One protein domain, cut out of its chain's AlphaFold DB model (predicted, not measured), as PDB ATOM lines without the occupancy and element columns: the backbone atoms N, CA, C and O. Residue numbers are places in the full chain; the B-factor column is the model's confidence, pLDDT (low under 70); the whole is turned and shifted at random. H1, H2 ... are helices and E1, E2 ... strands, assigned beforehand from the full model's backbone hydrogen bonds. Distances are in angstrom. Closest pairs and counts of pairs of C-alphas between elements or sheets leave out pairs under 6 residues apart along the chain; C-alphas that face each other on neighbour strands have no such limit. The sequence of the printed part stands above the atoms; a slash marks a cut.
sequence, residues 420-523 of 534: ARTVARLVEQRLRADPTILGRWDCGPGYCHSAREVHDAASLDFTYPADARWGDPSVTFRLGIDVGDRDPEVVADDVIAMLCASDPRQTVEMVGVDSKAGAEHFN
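AT A GLANCE: This is residues 420 to 523 of the 534 residues of an uncharacterized protein of Lentzea waywayandensis (UniProt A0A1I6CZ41). A strongly twisted antiparallel sheet of four strands has the long helix H1 along one face, over E1 and E2, and a second long helix, H3, packs on H1 at a steep angle, opening a V with it and only grazing the sheet. The short H2 touches H3, and H4 is beside the strands, next to the start of E3 at residue 475. The printed part has 104 residues, with four named helices and four named strands in the order H1 H2 E1 E2 E3 H3 E4 H4. The sheet's order is E1 - E2 - E3 - E4, and the class is mixed, helices and strands. The whole is compact, with a radius of gyration of the C-alphas of 13.6 A and spans of 40 by 29 by 22 A.

HOW THE PARTS SIT: E1, residues 444 to 449, E2, residues 457 to 464, and E3, residues 475 to 482, form a meander, each strand the antiparallel neighbour of the one before. E1 and E2 are a hairpin, with N 449 and O 459 within hydrogen-bond range at 2.9 A. E2 and E3 are a hairpin too, with N 460 and O 479 at 2.9 A. E4, residues 509 to 511, is an edge strand antiparallel to E3, at 123 degrees between directions, with N 478 and O 509 at 2.8 A. H1, residues 420 to 433, is on the sheet at a height of 8.1 A, making two layers, helix on one face of a sheet. It runs along the strands, at 9 degrees to E1 on the local plane; the closest C-alphas of H1 and E1 are those of Ala 424 and Cys 448, 4.9 A apart. H3, residues 488 to 501, touches H1 at a steep tilt of 45 degrees, the same way, with the C-alphas of Val 423 and Pro 488 closest at 5.0 A. H3 only grazes the sheet, with its residues 491 to 495. H2, residues 436 to 439, touches H3 at residues 496 to 500 alone; the closest C-alphas are those of Ile 437 and Cys 500, 5.7 A apart. H4, residues 515 to 521, is on the same face as H1, over none of the strands, and its closest C-alpha pair with E3 is Val 475 and Gly 518, 5.4 A. H4 is apart from H1, H2 and H3. In H1, H3 and H4 every O i to N i+4 pair is within hydrogen-bond range; H2 is too short for such a pair, and its one O i to N i+3 pair is not within range.

IN THESE COORDINATES: E2 is 23.3 A from first to last C-alpha, E3 22.8 A, E1 16.0 A and E4 6.8 A. H3 is 20.0 A, H1 19.9 A, H4 9.8 A and H2 4.6 A. C-alpha 420, where H1 begins, is at (314.713, 548.096, 480.333), and C-alpha 521, where H4 ends, is at (297.181, 539.399, 452.949).

THE WHOLE: The two C-alphas farthest apart are those of Gly 471 and Asp 485, at 40.9 A. The printed part has no cut, and no link is long. The mean pLDDT of the printed part is 90.5, and residue 453 alone is under 70.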
ATOM      1  N   ALA A 420     315.577 548.477 481.444       92.50
ATOM      2  CA  ALA A 420     314.713 548.096 480.333       92.50
ATOM      3  C   ALA A 420     313.238 548.477 480.513       92.50
ATOM      4  O   ALA A 420     312.587 548.896 479.554       92.50
ATOM      5  N   ARG A 421     312.707 548.429 481.737       91.88
ATOM      6  CA  ARG A 421     311.345 548.901 482.012       91.88
ATOM      7  C   ARG A 421     311.227 550.421 481.926       91.88
ATOM      8  O   ARG A 421     310.236 550.918 481.394       91.88
ATOM      9  N   THR A 422     312.260 551.153 482.346       94.00
ATOM     10  CA  THR A 422     312.354 552.603 482.127       94.00
ATOM     11  C   THR A 422     312.343 552.936 480.633       94.00
ATOM     12  O   THR A 422     311.579 553.809 480.220       94.00
ATOM     13  N   VAL A 423     313.114 552.216 479.805       96.00
ATOM     14  CA  VAL A 423     313.071 552.369 478.337       96.00
ATOM     15  C   VAL A 423     311.663 552.120 477.808       96.00
ATOM     16  O   VAL A 423     311.141 552.956 477.070       96.00
ATOM     17  N   ALA A 424     311.029 551.015 478.213       93.62
ATOM     18  CA  ALA A 424     309.693 550.660 477.749       93.62
ATOM     19  C   ALA A 424     308.668 551.770 478.033       93.62
ATOM     20  O   ALA A 424     307.975 552.235 477.122       93.62
ATOM     21  N   ARG A 425     308.650 552.277 479.271       92.44
ATOM     22  CA  ARG A 425     307.784 553.392 479.671       92.44
ATOM     23  C   ARG A 425     308.061 554.660 478.864       92.44
ATOM     24  O   ARG A 425     307.120 555.312 478.414       92.44
ATOM     25  N   LEU A 426     309.330 555.041 478.695       94.44
ATOM     26  CA  LEU A 426     309.704 556.262 477.972       94.44
ATOM     27  C   LEU A 426     309.313 556.192 476.492       94.44
ATOM     28  O   LEU A 426     308.777 557.165 475.956       94.44
ATOM     29  N   VAL A 427     309.527 555.044 475.844       95.00
ATOM     30  CA  VAL A 427     309.086 554.807 474.462       95.00
ATOM     31  C   VAL A 427     307.566 554.930 474.367       95.00
ATOM     32  O   VAL A 427     307.072 555.692 473.535       95.00
ATOM     33  N   GLU A 428     306.813 554.264 475.246       91.94
ATOM     34  CA  GLU A 428     305.347 554.336 475.239       91.94
ATOM     35  C   GLU A 428     304.837 555.769 475.479       91.94
ATOM     36  O   GLU A 428     303.936 556.240 474.780       91.94
ATOM     37  N   GLN A 429     305.441 556.503 476.417       90.56
ATOM     38  CA  GLN A 429     305.091 557.897 476.696       90.56
ATOM     39  C   GLN A 429     305.305 558.796 475.474       90.56
ATOM     40  O   GLN A 429     304.444 559.623 475.167       90.56
ATOM     41  N   ARG A 430     306.427 558.634 474.765       94.06
ATOM     42  CA  ARG A 430     306.751 559.424 473.568       94.06
ATOM     43  C   ARG A 430     305.824 559.089 472.400       94.06
ATOM     44  O   ARG A 430     305.322 560.006 471.758       94.06
ATOM     45  N   LEU A 431     305.516 557.808 472.183       93.62
ATOM     46  CA  LEU A 431     304.540 557.377 471.172       93.62
ATOM     47  C   LEU A 431     303.127 557.896 471.464       93.62
ATOM     48  O   LEU A 431     302.404 558.277 470.546       93.62
ATOM     49  N   ARG A 432     302.733 557.954 472.740       89.88
ATOM     50  CA  ARG A 432     301.445 558.528 473.152       89.88
ATOM     51  C   ARG A 432     301.404 560.045 472.967       89.88
ATOM     52  O   ARG A 432     300.359 560.580 472.606       89.88
ATOM     53  N   ALA A 433     302.515 560.729 473.234       91.62
ATOM     54  CA  ALA A 433     302.631 562.175 473.067       91.62
ATOM     55  C   ALA A 433     302.622 562.599 471.589       91.62
ATOM     56  O   ALA A 433     302.093 563.663 471.272       91.62
ATOM     57  N   ASP A 434     303.160 561.766 470.692       94.88
ATOM     58  CA  ASP A 434     303.132 561.989 469.246       94.88
ATOM     59  C   ASP A 434     302.657 560.737 468.477       94.88
ATOM     60  O   ASP A 434     303.466 559.948 467.970       94.88
ATOM     61  N   PRO A 435     301.328 560.575 468.307       93.25
ATOM     62  CA  PRO A 435     300.753 559.467 467.544       93.25
ATOM     63  C   PRO A 435     301.187 559.428 466.068       93.25
ATOM     64  O   PRO A 435     301.028 558.402 465.402       93.25
ATOM     65  N   THR A 436     301.748 560.518 465.526       95.38
ATOM     66  CA  THR A 436     302.173 560.578 464.118       95.38
ATOM     67  C   THR A 436     303.435 559.757 463.842       95.38
ATOM     68  O   THR A 436     303.719 559.442 462.682       95.38
ATOM     69  N   ILE A 437     304.194 559.380 464.880       95.75
ATOM     70  CA  ILE A 437     305.400 558.546 464.759       95.75
ATOM     71  C   ILE A 437     305.067 557.203 464.103       95.75
ATOM     72  O   ILE A 437     305.685 556.856 463.101       95.75
ATOM     73  N   LEU A 438     304.061 556.488 464.614       95.56
ATOM     74  CA  LEU A 438     303.587 555.231 464.022       95.56
ATOM     75  C   LEU A 438     302.483 555.453 462.983       95.56
ATOM     76  O   LEU A 438     302.446 554.752 461.972       95.56
ATOM     77  N   GLY A 439     301.635 556.470 463.173       95.56
ATOM     78  CA  GLY A 439     300.514 556.749 462.273       95.56
ATOM     79  C   GLY A 439     300.935 557.054 460.832       95.56
ATOM     80  O   GLY A 439     300.220 556.703 459.899       95.56
ATOM     81  N   ARG A 440     302.131 557.624 460.612       95.94
ATOM     82  CA  ARG A 440     302.671 557.850 459.253       95.94
ATOM     83  C   ARG A 440     302.916 556.552 458.466       95.94
ATOM     84  O   ARG A 440     303.012 556.596 457.243       95.94
ATOM     85  N   TRP A 441     303.026 555.425 459.167       96.25
ATOM     86  CA  TRP A 441     303.218 554.084 458.614       96.25
ATOM     87  C   TRP A 441     301.936 553.243 458.661       96.25
ATOM     88  O   TRP A 441     302.002 552.035 458.428       96.25
ATOM     89  N   ASP A 442     300.794 553.861 458.992       96.12
ATOM     90  CA  ASP A 442     299.513 553.186 459.237       96.12
ATOM     91  C   ASP A 442     299.617 552.091 460.318       96.12
ATOM     92  O   ASP A 442     298.971 551.049 460.271       96.12
ATOM     93  N   CYS A 443     300.490 552.312 461.305       95.62
ATOM     94  CA  CYS A 443     300.654 551.425 462.450       95.62
ATOM     95  C   CYS A 443     299.943 552.009 463.675       95.62
ATOM     96  O   CYS A 443     300.103 553.190 464.001       95.62
ATOM     97  N   GLY A 444     299.171 551.174 464.363       89.19
ATOM     98  CA  GLY A 444     298.517 551.506 465.621       89.19
ATOM     99  C   GLY A 444     299.484 551.320 466.791       89.19
ATOM    100  O   GLY A 444     300.314 550.403 466.752       89.19
ATOM    101  N   PRO A 445     299.409 552.163 467.835       80.44
ATOM    102  CA  PRO A 445     300.220 551.972 469.028       80.44
ATOM    103  C   PRO A 445     299.851 550.636 469.682       80.44
ATOM    104  O   PRO A 445     298.679 550.382 469.955       80.44
ATOM    105  N   GLY A 446     300.843 549.780 469.916       79.88
ATOM    106  CA  GLY A 446     300.683 548.636 470.808       79.88
ATOM    107  C   GLY A 446     301.258 548.947 472.186       79.88
ATOM    108  O   GLY A 446     301.097 550.056 472.694       79.88
ATOM    109  N   TYR A 447     301.912 547.968 472.804       85.50
ATOM    110  CA  TYR A 447     302.416 548.067 474.172       85.50
ATOM    111  C   TYR A 447     303.928 547.862 474.206       85.50
ATOM    112  O   TYR A 447     304.453 546.960 473.545       85.50
ATOM    113  N   CYS A 448     304.630 548.683 474.988       89.88
ATOM    114  CA  CYS A 448     306.046 548.480 475.252       89.88
ATOM    115  C   CYS A 448     306.217 547.849 476.633       89.88
ATOM    116  O   CYS A 448     305.679 548.344 477.618       89.88
ATOM    117  N   HIS A 449     306.941 546.737 476.706       87.88
ATOM    118  CA  HIS A 449     307.088 545.958 477.927       87.88
ATOM    119  C   HIS A 449     308.519 545.486 478.128       87.88
ATOM    120  O   HIS A 449     309.314 545.420 477.198       87.88
ATOM    121  N   SER A 450     308.842 545.148 479.369       88.00
ATOM    122  CA  SER A 450     310.066 544.445 479.723       88.00
ATOM    123  C   SER A 450     309.711 543.393 480.764       88.00
ATOM    124  O   SER A 450     308.941 543.663 481.692       88.00
ATOM    125  N   ALA A 451     310.242 542.191 480.574       77.25
ATOM    126  CA  ALA A 451     310.152 541.112 481.543       77.25
ATOM    127  C   ALA A 451     311.278 541.283 482.571       77.25
ATOM    128  O   ALA A 451     312.386 541.693 482.222       77.25
ATOM    129  N   ARG A 452     311.018 540.995 483.847       70.69
ATOM    130  CA  ARG A 452     312.011 541.228 484.911       70.69
ATOM    131  C   ARG A 452     313.237 540.329 484.766       70.69
ATOM    132  O   ARG A 452     314.331 540.688 485.198       70.69
ATOM    133  N   GLU A 453     313.045 539.171 484.152       69.06
ATOM    134  CA  GLU A 453     314.065 538.163 483.871       69.06
ATOM    135  C   GLU A 453     315.057 538.640 482.812       69.06
ATOM    136  O   GLU A 453     316.183 538.148 482.763       69.06
ATOM    137  N   VAL A 454     314.646 539.606 481.986       74.69
ATOM    138  CA  VAL A 454     315.451 540.189 480.913       74.69
ATOM    139  C   VAL A 454     315.671 541.667 481.223       74.69
ATOM    140  O   VAL A 454     315.098 542.569 480.618       74.69
ATOM    141  N   HIS A 455     316.483 541.900 482.252       77.50
ATOM    142  CA  HIS A 455     316.709 543.212 482.864       77.50
ATOM    143  C   HIS A 455     317.287 544.263 481.893       77.50
ATOM    144  O   HIS A 455     317.184 545.470 482.134       77.50
ATOM    145  N   ASP A 456     317.896 543.800 480.807       86.44
ATOM    146  CA  ASP A 456     318.565 544.565 479.760       86.44
ATOM    147  C   ASP A 456     317.803 544.571 478.425       86.44
ATOM    148  O   ASP A 456     318.300 545.156 477.467       86.44
ATOM    149  N   ALA A 457     316.593 544.001 478.346       89.44
ATOM    150  CA  ALA A 457     315.794 544.050 477.123       89.44
ATOM    151  C   ALA A 457     314.339 544.472 477.347       89.44
ATOM    152  O   ALA A 457     313.660 544.077 478.301       89.44
ATOM    153  N   ALA A 458     313.848 545.266 476.404       92.38
ATOM    154  CA  ALA A 458     312.446 545.617 476.261       92.38
ATOM    155  C   ALA A 458     311.931 545.182 474.884       92.38
ATOM    156  O   ALA A 458     312.699 544.889 473.967       92.38
ATOM    157  N   SER A 459     310.618 545.153 474.728       92.19
ATOM    158  CA  SER A 459     309.938 544.867 473.471       92.19
ATOM    159  C   SER A 459     308.839 545.888 473.241       92.19
ATOM    160  O   SER A 459     308.058 546.192 474.140       92.19
ATOM    161  N   LEU A 460     308.774 546.430 472.029       93.94
ATOM    162  CA  LEU A 460     307.663 547.252 471.563       93.94
ATOM    163  C   LEU A 460     306.829 546.435 470.581       93.94
ATOM    164  O   LEU A 460     307.316 546.084 469.504       93.94
ATOM    165  N   ASP A 461     305.572 546.199 470.937       93.19
ATOM    166  CA  ASP A 461     304.590 545.614 470.032       93.19
ATOM    167  C   ASP A 461     303.757 546.727 469.379       93.19
ATOM    168  O   ASP A 461     303.424 547.720 470.026       93.19
ATOM    169  N   PHE A 462     303.418 546.581 468.099       94.56
ATOM    170  CA  PHE A 462     302.515 547.483 467.368       94.56
ATOM    171  C   PHE A 462     301.788 546.732 466.251       94.56
ATOM    172  O   PHE A 462     302.267 545.703 465.774       94.56
ATOM    173  N   THR A 463     300.626 547.230 465.831       93.75
ATOM    174  CA  THR A 463     299.736 546.511 464.901       93.75
ATOM    175  C   THR A 463     299.559 547.274 463.596       93.75
ATOM    176  O   THR A 463     299.534 548.503 463.586       93.75
ATOM    177  N   TYR A 464     299.427 546.539 462.496       94.00
ATOM    178  CA  TYR A 464     299.090 547.054 461.173       94.00
ATOM    179  C   TYR A 464     297.890 546.284 460.590       94.00
ATOM    180  O   TYR A 464     297.901 545.048 460.645       94.00
ATOM    181  N   PRO A 465     296.906 546.965 459.975       94.31
ATOM    182  CA  PRO A 465     296.744 548.422 459.936       94.31
ATOM    183  C   PRO A 465     296.345 548.997 461.304       94.31
ATOM    184  O   PRO A 465     295.954 548.259 462.212       94.31
ATOM    185  N   ALA A 466     296.479 550.313 461.470       91.69
ATOM    186  CA  ALA A 466     296.243 550.991 462.744       91.69
ATOM    187  C   ALA A 466     294.786 550.911 463.216       91.69
ATOM    188  O   ALA A 466     294.520 550.968 464.416       91.69
ATOM    189  N   ASP A 467     293.853 550.799 462.275       89.50
ATOM    190  CA  ASP A 467     292.410 550.795 462.497       89.50
ATOM    191  C   ASP A 467     291.782 549.393 462.456       89.50
ATOM    192  O   ASP A 467     290.552 549.280 462.508       89.50
ATOM    193  N   ALA A 468     292.607 548.337 462.409       84.81
ATOM    194  CA  ALA A 468     292.142 546.956 462.410       84.81
ATOM    195  C   ALA A 468     291.242 546.675 463.621       84.81
ATOM    196  O   ALA A 468     291.635 546.866 464.778       84.81
ATOM    197  N   ARG A 469     290.023 546.198 463.362       83.50
ATOM    198  CA  ARG A 469     289.087 545.783 464.409       83.50
ATOM    199  C   ARG A 469     289.268 544.308 464.724       83.50
ATOM    200  O   ARG A 469     289.915 543.552 464.005       83.50
ATOM    201  N   TRP A 470     288.641 543.879 465.813       76.06
ATOM    202  CA  TRP A 470     288.584 542.465 466.153       76.06
ATOM    203  C   TRP A 470     287.999 541.639 464.995       76.06
ATOM    204  O   TRP A 470     286.857 541.858 464.593       76.06
ATOM    205  N   GLY A 471     288.777 540.674 464.502       76.94
ATOM    206  CA  GLY A 471     288.412 539.808 463.378       76.94
ATOM    207  C   GLY A 471     288.840 540.326 462.001       76.94
ATOM    208  O   GLY A 471     288.796 539.552 461.046       76.94
ATOM    209  N   ASP A 472     289.294 541.577 461.896       83.94
ATOM    210  CA  ASP A 472     289.907 542.073 460.667       83.94
ATOM    211  C   ASP A 472     291.312 541.463 460.501       83.94
ATOM    212  O   ASP A 472     292.009 541.218 461.496       83.94
ATOM    213  N   PRO A 473     291.769 541.231 459.257       85.88
ATOM    214  CA  PRO A 473     293.154 540.867 459.004       85.88
ATOM    215  C   PRO A 473     294.091 541.906 459.624       85.88
ATOM    216  O   PRO A 473     293.971 543.100 459.362       85.88
ATOM    217  N   SER A 474     295.033 541.457 460.447       90.94
ATOM    218  CA  SER A 474     296.034 542.324 461.065       90.94
ATOM    219  C   SER A 474     297.355 541.585 461.250       90.94
ATOM    220  O   SER A 474     297.411 540.353 461.266       90.94
ATOM    221  N   VAL A 475     298.438 542.351 461.343       93.12
ATOM    222  CA  VAL A 475     299.780 541.854 461.653       93.12
ATOM    223  C   VAL A 475     300.299 542.614 462.859       93.12
ATOM    224  O   VAL A 475     300.375 543.842 462.838       93.12
ATOM    225  N   THR A 476     300.695 541.879 463.892       92.94
ATOM    226  CA  THR A 476     301.413 542.439 465.036       92.94
ATOM    227  C   THR A 476     302.912 542.283 464.814       92.94
ATOM    228  O   THR A 476     303.410 541.194 464.516       92.94
ATOM    229  N   PHE A 477     303.629 543.386 464.960       94.12
ATOM    230  CA  PHE A 477     305.079 543.462 464.906       94.12
ATOM    231  C   PHE A 477     305.651 543.561 466.313       94.12
ATOM    232  O   PHE A 477     305.022 544.166 467.178       94.12
ATOM    233  N   ARG A 478     306.849 543.009 466.518       93.69
ATOM    234  CA  ARG A 478     307.602 543.077 467.774       93.69
ATOM    235  C   ARG A 478     309.029 543.540 467.526       93.69
ATOM    236  O   ARG A 478     309.834 542.821 466.931       93.69
ATOM    237  N   LEU A 479     309.349 544.730 468.018       93.25
ATOM    238  CA  LEU A 479     310.698 545.282 468.024       93.25
ATOM    239  C   LEU A 479     311.376 544.942 469.352       93.25
ATOM    240  O   LEU A 479     310.952 545.435 470.394       93.25
ATOM    241  N   GLY A 480     312.439 544.137 469.311       92.75
ATOM    242  CA  GLY A 480     313.338 543.962 470.452       92.75
ATOM    243  C   GLY A 480     314.230 545.188 470.645       92.75
ATOM    244  O   GLY A 480     314.782 545.714 469.678       92.75
ATOM    245  N   ILE A 481     314.363 545.635 471.887       94.31
ATOM    246  CA  ILE A 481     315.150 546.797 472.290       94.31
ATOM    247  C   ILE A 481     316.198 546.314 473.287       94.31
ATOM    248  O   ILE A 481     315.861 545.944 474.410       94.31
ATOM    249  N   ASP A 482     317.457 546.319 472.863       93.94
ATOM    250  CA  ASP A 482     318.603 546.044 473.728       93.94
ATOM    251  C   ASP A 482     319.014 547.331 474.454       93.94
ATOM    252  O   ASP A 482     319.337 548.348 473.827       93.94
ATOM    253  N   VAL A 483     318.947 547.293 475.779       93.75
ATOM    254  CA  VAL A 483     319.283 548.414 476.657       93.75
ATOM    255  C   VAL A 483     320.733 548.317 477.114       93.75
ATOM    256  O   VAL A 483     321.419 549.343 477.165       93.75
ATOM    257  N   GLY A 484     321.222 547.106 477.394       90.75
ATOM    258  CA  GLY A 484     322.542 546.880 477.983       90.75
ATOM    259  C   GLY A 484     322.820 547.817 479.168       90.75
ATOM    260  O   GLY A 484     321.943 548.086 479.987       90.75
ATOM    261  N   ASP A 485     324.032 548.375 479.215       90.50
ATOM    262  CA  ASP A 485     324.459 549.356 480.232       90.50
ATOM    263  C   ASP A 485     324.205 550.821 479.819       90.50
ATOM    264  O   ASP A 485     324.777 551.756 480.391       90.50
ATOM    265  N   ARG A 486     323.415 551.053 478.765       94.62
ATOM    266  CA  ARG A 486     323.183 552.399 478.232       94.62
ATOM    267  C   ARG A 486     322.162 553.153 479.082       94.62
ATOM    268  O   ARG A 486     321.292 552.560 479.714       94.62
ATOM    269  N   ASP A 487     322.238 554.482 479.038       95.69
ATOM    270  CA  ASP A 487     321.227 555.349 479.644       95.69
ATOM    271  C   ASP A 487     319.844 555.084 479.008       95.69
ATOM    272  O   ASP A 487     319.707 555.233 477.784       95.69
ATOM    273  N   PRO A 488     318.820 554.707 479.803       96.62
ATOM    274  CA  PRO A 488     317.471 554.466 479.308       96.62
ATOM    275  C   PRO A 488     316.877 555.611 478.480       96.62
ATOM    276  O   PRO A 488     316.157 555.347 477.514       96.62
ATOM    277  N   GLU A 489     317.171 556.876 478.805       97.19
ATOM    278  CA  GLU A 489     316.631 558.012 478.044       97.19
ATOM    279  C   GLU A 489     317.164 558.034 476.612       97.19
ATOM    280  O   GLU A 489     316.382 558.186 475.666       97.19
ATOM    281  N   VAL A 490     318.473 557.795 476.466       97.75
ATOM    282  CA  VAL A 490     319.173 557.747 475.177       97.75
ATOM    283  C   VAL A 490     318.684 556.565 474.347       97.75
ATOM    284  O   VAL A 490     318.402 556.726 473.162       97.75
ATOM    285  N   VAL A 491     318.538 555.381 474.953       97.94
ATOM    286  CA  VAL A 491     318.021 554.197 474.243       97.94
ATOM    287  C   VAL A 491     316.607 554.453 473.736       97.94
ATOM    288  O   VAL A 491     316.301 554.182 472.576       97.94
ATOM    289  N   ALA A 492     315.743 555.018 474.578       97.69
ATOM    290  CA  ALA A 492     314.391 555.338 474.163       97.69
ATOM    291  C   ALA A 492     314.371 556.429 473.066       97.69
ATOM    292  O   ALA A 492     313.477 556.413 472.221       97.69
ATOM    293  N   ASP A 493     315.315 557.381 473.054       98.06
ATOM    294  CA  ASP A 493     315.392 558.422 472.012       98.06
ATOM    295  C   ASP A 493     315.829 557.826 470.672       98.06
ATOM    296  O   ASP A 493     315.236 558.141 469.637       98.06
ATOM    297  N   ASP A 494     316.787 556.900 470.693       97.81
ATOM    298  CA  ASP A 494     317.220 556.160 469.507       97.81
ATOM    299  C   ASP A 494     316.075 555.345 468.895       97.81
ATOM    300  O   ASP A 494     315.906 555.332 467.672       97.81
ATOM    301  N   VAL A 495     315.258 554.690 469.732       96.62
ATOM    302  CA  VAL A 495     314.074 553.945 469.273       96.62
ATOM    303  C   VAL A 495     313.100 554.882 468.559       96.62
ATOM    304  O   VAL A 495     312.655 554.581 467.450       96.62
ATOM    305  N   ILE A 496     312.800 556.045 469.142       97.38
ATOM    306  CA  ILE A 496     311.892 557.027 468.533       97.38
ATOM    307  C   ILE A 496     312.477 557.613 467.241       97.38
ATOM    308  O   ILE A 496     311.757 557.747 466.246       97.38
ATOM    309  N   ALA A 497     313.777 557.911 467.213       97.31
ATOM    310  CA  ALA A 497     314.466 558.390 466.019       97.31
ATOM    311  C   ALA A 497     314.418 557.356 464.883       97.31
ATOM    312  O   ALA A 497     314.132 557.713 463.738       97.31
ATOM    313  N   MET A 498     314.623 556.074 465.201       96.38
ATOM    314  CA  MET A 498     314.507 554.968 464.248       96.38
ATOM    315  C   MET A 498     313.090 554.876 463.665       96.38
ATOM    316  O   MET A 498     312.944 554.886 462.440       96.38
ATOM    317  N   LEU A 499     312.054 554.893 464.515       95.62
ATOM    318  CA  LEU A 499     310.649 554.847 464.077       95.62
ATOM    319  C   LEU A 499     310.257 556.063 463.219       95.62
ATOM    320  O   LEU A 499     309.393 555.964 462.348       95.62
ATOM    321  N   CYS A 500     310.894 557.215 463.436       96.06
ATOM    322  CA  CYS A 500     310.685 558.403 462.612       96.06
ATOM    323  C   CYS A 500     311.365 558.314 461.241       96.06
ATOM    324  O   CYS A 500     310.840 558.869 460.271       96.06
ATOM    325  N   ALA A 501     312.536 557.680 461.174       96.44
ATOM    326  CA  ALA A 501     313.406 557.690 460.003       96.44
ATOM    327  C   ALA A 501     313.081 556.592 458.982       96.44
ATOM    328  O   ALA A 501     313.464 556.714 457.817       96.44
ATOM    329  N   SER A 502     312.440 555.494 459.387       94.62
ATOM    330  CA  SER A 502     312.222 554.332 458.517       94.62
ATOM    331  C   SER A 502     310.930 553.594 458.843       94.62
ATOM    332  O   SER A 502     310.486 553.594 459.986       94.62
ATOM    333  N   ASP A 503     310.347 552.948 457.829       95.00
ATOM    334  CA  ASP A 503     309.150 552.120 457.983       95.00
ATOM    335  C   ASP A 503     309.482 550.867 458.812       95.00
ATOM    336  O   ASP A 503     310.187 549.976 458.317       95.00
ATOM    337  N   PRO A 504     308.978 550.753 460.054       93.31
ATOM    338  CA  PRO A 504     309.352 549.656 460.936       93.31
ATOM    339  C   PRO A 504     308.834 548.303 460.426       93.31
ATOM    340  O   PRO A 504     309.421 547.262 460.723       93.31
ATOM    341  N   ARG A 505     307.812 548.276 459.559       94.00
ATOM    342  CA  ARG A 505     307.294 547.033 458.958       94.00
ATOM    343  C   ARG A 505     308.325 546.350 458.053       94.00
ATOM    344  O   ARG A 505     308.184 545.169 457.728       94.00
ATOM    345  N   GLN A 506     309.369 547.063 457.623       90.12
ATOM    346  CA  GLN A 506     310.424 546.524 456.759       90.12
ATOM    347  C   GLN A 506     311.566 545.844 457.519       90.12
ATOM    348  O   GLN A 506     312.308 545.068 456.918       90.12
ATOM    349  N   THR A 507     311.709 546.108 458.813       85.19
ATOM    350  CA  THR A 507     312.865 545.659 459.604       85.19
ATOM    351  C   THR A 507     312.467 544.841 460.823       85.19
ATOM    352  O   THR A 507     313.264 544.026 461.283       85.19
ATOM    353  N   VAL A 508     311.240 545.011 461.317       90.12
ATOM    354  CA  VAL A 508     310.761 544.391 462.553       90.12
ATOM    355  C   VAL A 508     310.182 542.992 462.302       90.12
ATOM    356  O   VAL A 508     309.670 542.683 461.218       90.12
ATOM    357  N   GLU A 509     310.310 542.133 463.314       91.75
ATOM    358  CA  GLU A 509     309.762 540.778 463.339       91.75
ATOM    359  C   GLU A 509     308.239 540.781 463.567       91.75
ATOM    360  O   GLU A 509     307.682 541.708 464.146       91.75
ATOM    361  N   MET A 510     307.559 539.725 463.133       91.75
ATOM    362  CA  MET A 510     306.117 539.525 463.257       91.75
ATOM    363  C   MET A 510     305.811 538.454 464.307       91.75
ATOM    364  O   MET A 510     306.475 537.412 464.366       91.75
ATOM    365  N   VAL A 511     304.777 538.692 465.111       86.62
ATOM    366  CA  VAL A 511     304.334 537.814 466.202       86.62
ATOM    367  C   VAL A 511     302.882 537.376 466.015       86.62
ATOM    368  O   VAL A 511     302.087 538.057 465.375       86.62
ATOM    369  N   GLY A 512     302.543 536.215 466.578       80.19
ATOM    370  CA  GLY A 512     301.203 535.626 466.505       80.19
ATOM    371  C   GLY A 512     301.083 534.484 465.492       80.19
ATOM    372  O   GLY A 512     301.817 534.413 464.502       80.19
ATOM    373  N   VAL A 513     300.143 533.575 465.761       70.06
ATOM    374  CA  VAL A 513     299.869 532.378 464.941       70.06
ATOM    375  C   VAL A 513     299.409 532.726 463.524       70.06
ATOM    376  O   VAL A 513     299.819 532.060 462.577       70.06
ATOM    377  N   ASP A 514     298.672 533.826 463.370       76.19
ATOM    378  CA  ASP A 514     298.149 534.279 462.076       76.19
ATOM    379  C   ASP A 514     299.075 535.275 461.363       76.19
ATOM    380  O   ASP A 514     298.762 535.743 460.268       76.19
ATOM    381  N   SER A 515     300.255 535.569 461.929       82.31
ATOM    382  CA  SER A 515     301.200 536.555 461.375       82.31
ATOM    383  C   SER A 515     301.590 536.275 459.926       82.31
ATOM    384  O   SER A 515     301.767 537.206 459.144       82.31
ATOM    385  N   LYS A 516     301.697 534.997 459.544       84.06
ATOM    386  CA  LYS A 516     302.009 534.600 458.169       84.06
ATOM    387  C   LYS A 516     300.858 534.910 457.211       84.06
ATOM    388  O   LYS A 516     301.095 535.502 456.164       84.06
ATOM    389  N   ALA A 517     299.632 534.542 457.581       84.38
ATOM    390  CA  ALA A 517     298.446 534.802 456.768       84.38
ATOM    391  C   ALA A 517     298.185 536.312 456.639       84.38
ATOM    392  O   ALA A 517     297.911 536.800 455.545       84.38
ATOM    393  N   GLY A 518     298.354 537.066 457.730       85.56
ATOM    394  CA  GLY A 518     298.282 538.526 457.706       85.56
ATOM    395  C   GLY A 518     299.366 539.146 456.819       85.56
ATOM    396  O   GLY A 518     299.073 540.025 456.012       85.56
ATOM    397  N   ALA A 519     300.611 538.662 456.898       88.75
ATOM    398  CA  ALA A 519     301.691 539.144 456.039       88.75
ATOM    399  C   ALA A 519     301.394 538.903 454.553       88.75
ATOM    400  O   ALA A 519     301.556 539.814 453.746       88.75
ATOM    401  N   GLU A 520     300.904 537.713 454.197       88.75
ATOM    402  CA  GLU A 520     300.475 537.389 452.832       88.75
ATOM    403  C   GLU A 520     299.322 538.298 452.377       88.75
ATOM    404  O   GLU A 520     299.391 538.866 451.287       88.75
ATOM    405  N   HIS A 521     298.319 538.518 453.233       89.94
ATOM    406  CA  HIS A 521     297.181 539.399 452.949       89.94
ATOM    407  C   HIS A 521     297.618 540.834 452.612       89.94
ATOM    408  O   HIS A 521     297.089 541.450 451.687       89.94
ATOM    409  N   PHE A 522     298.621 541.353 453.321       91.50
ATOM    410  CA  PHE A 522     299.123 542.716 453.139       91.50
ATOM    411  C   PHE A 522     300.344 542.831 452.212       91.50
ATOM    412  O   PHE A 522     300.914 543.917 452.096       91.50
ATOM    413  N   ASN A 523     300.746 541.753 451.528       91.94
ATOM    414  CA  ASN A 523     301.959 541.693 450.695       91.94
ATOM    415  C   ASN A 523     303.246 542.100 451.444       91.94
ATOM    416  O   ASN A 523     304.120 542.783 450.905       91.94
TER     417      ASN A 523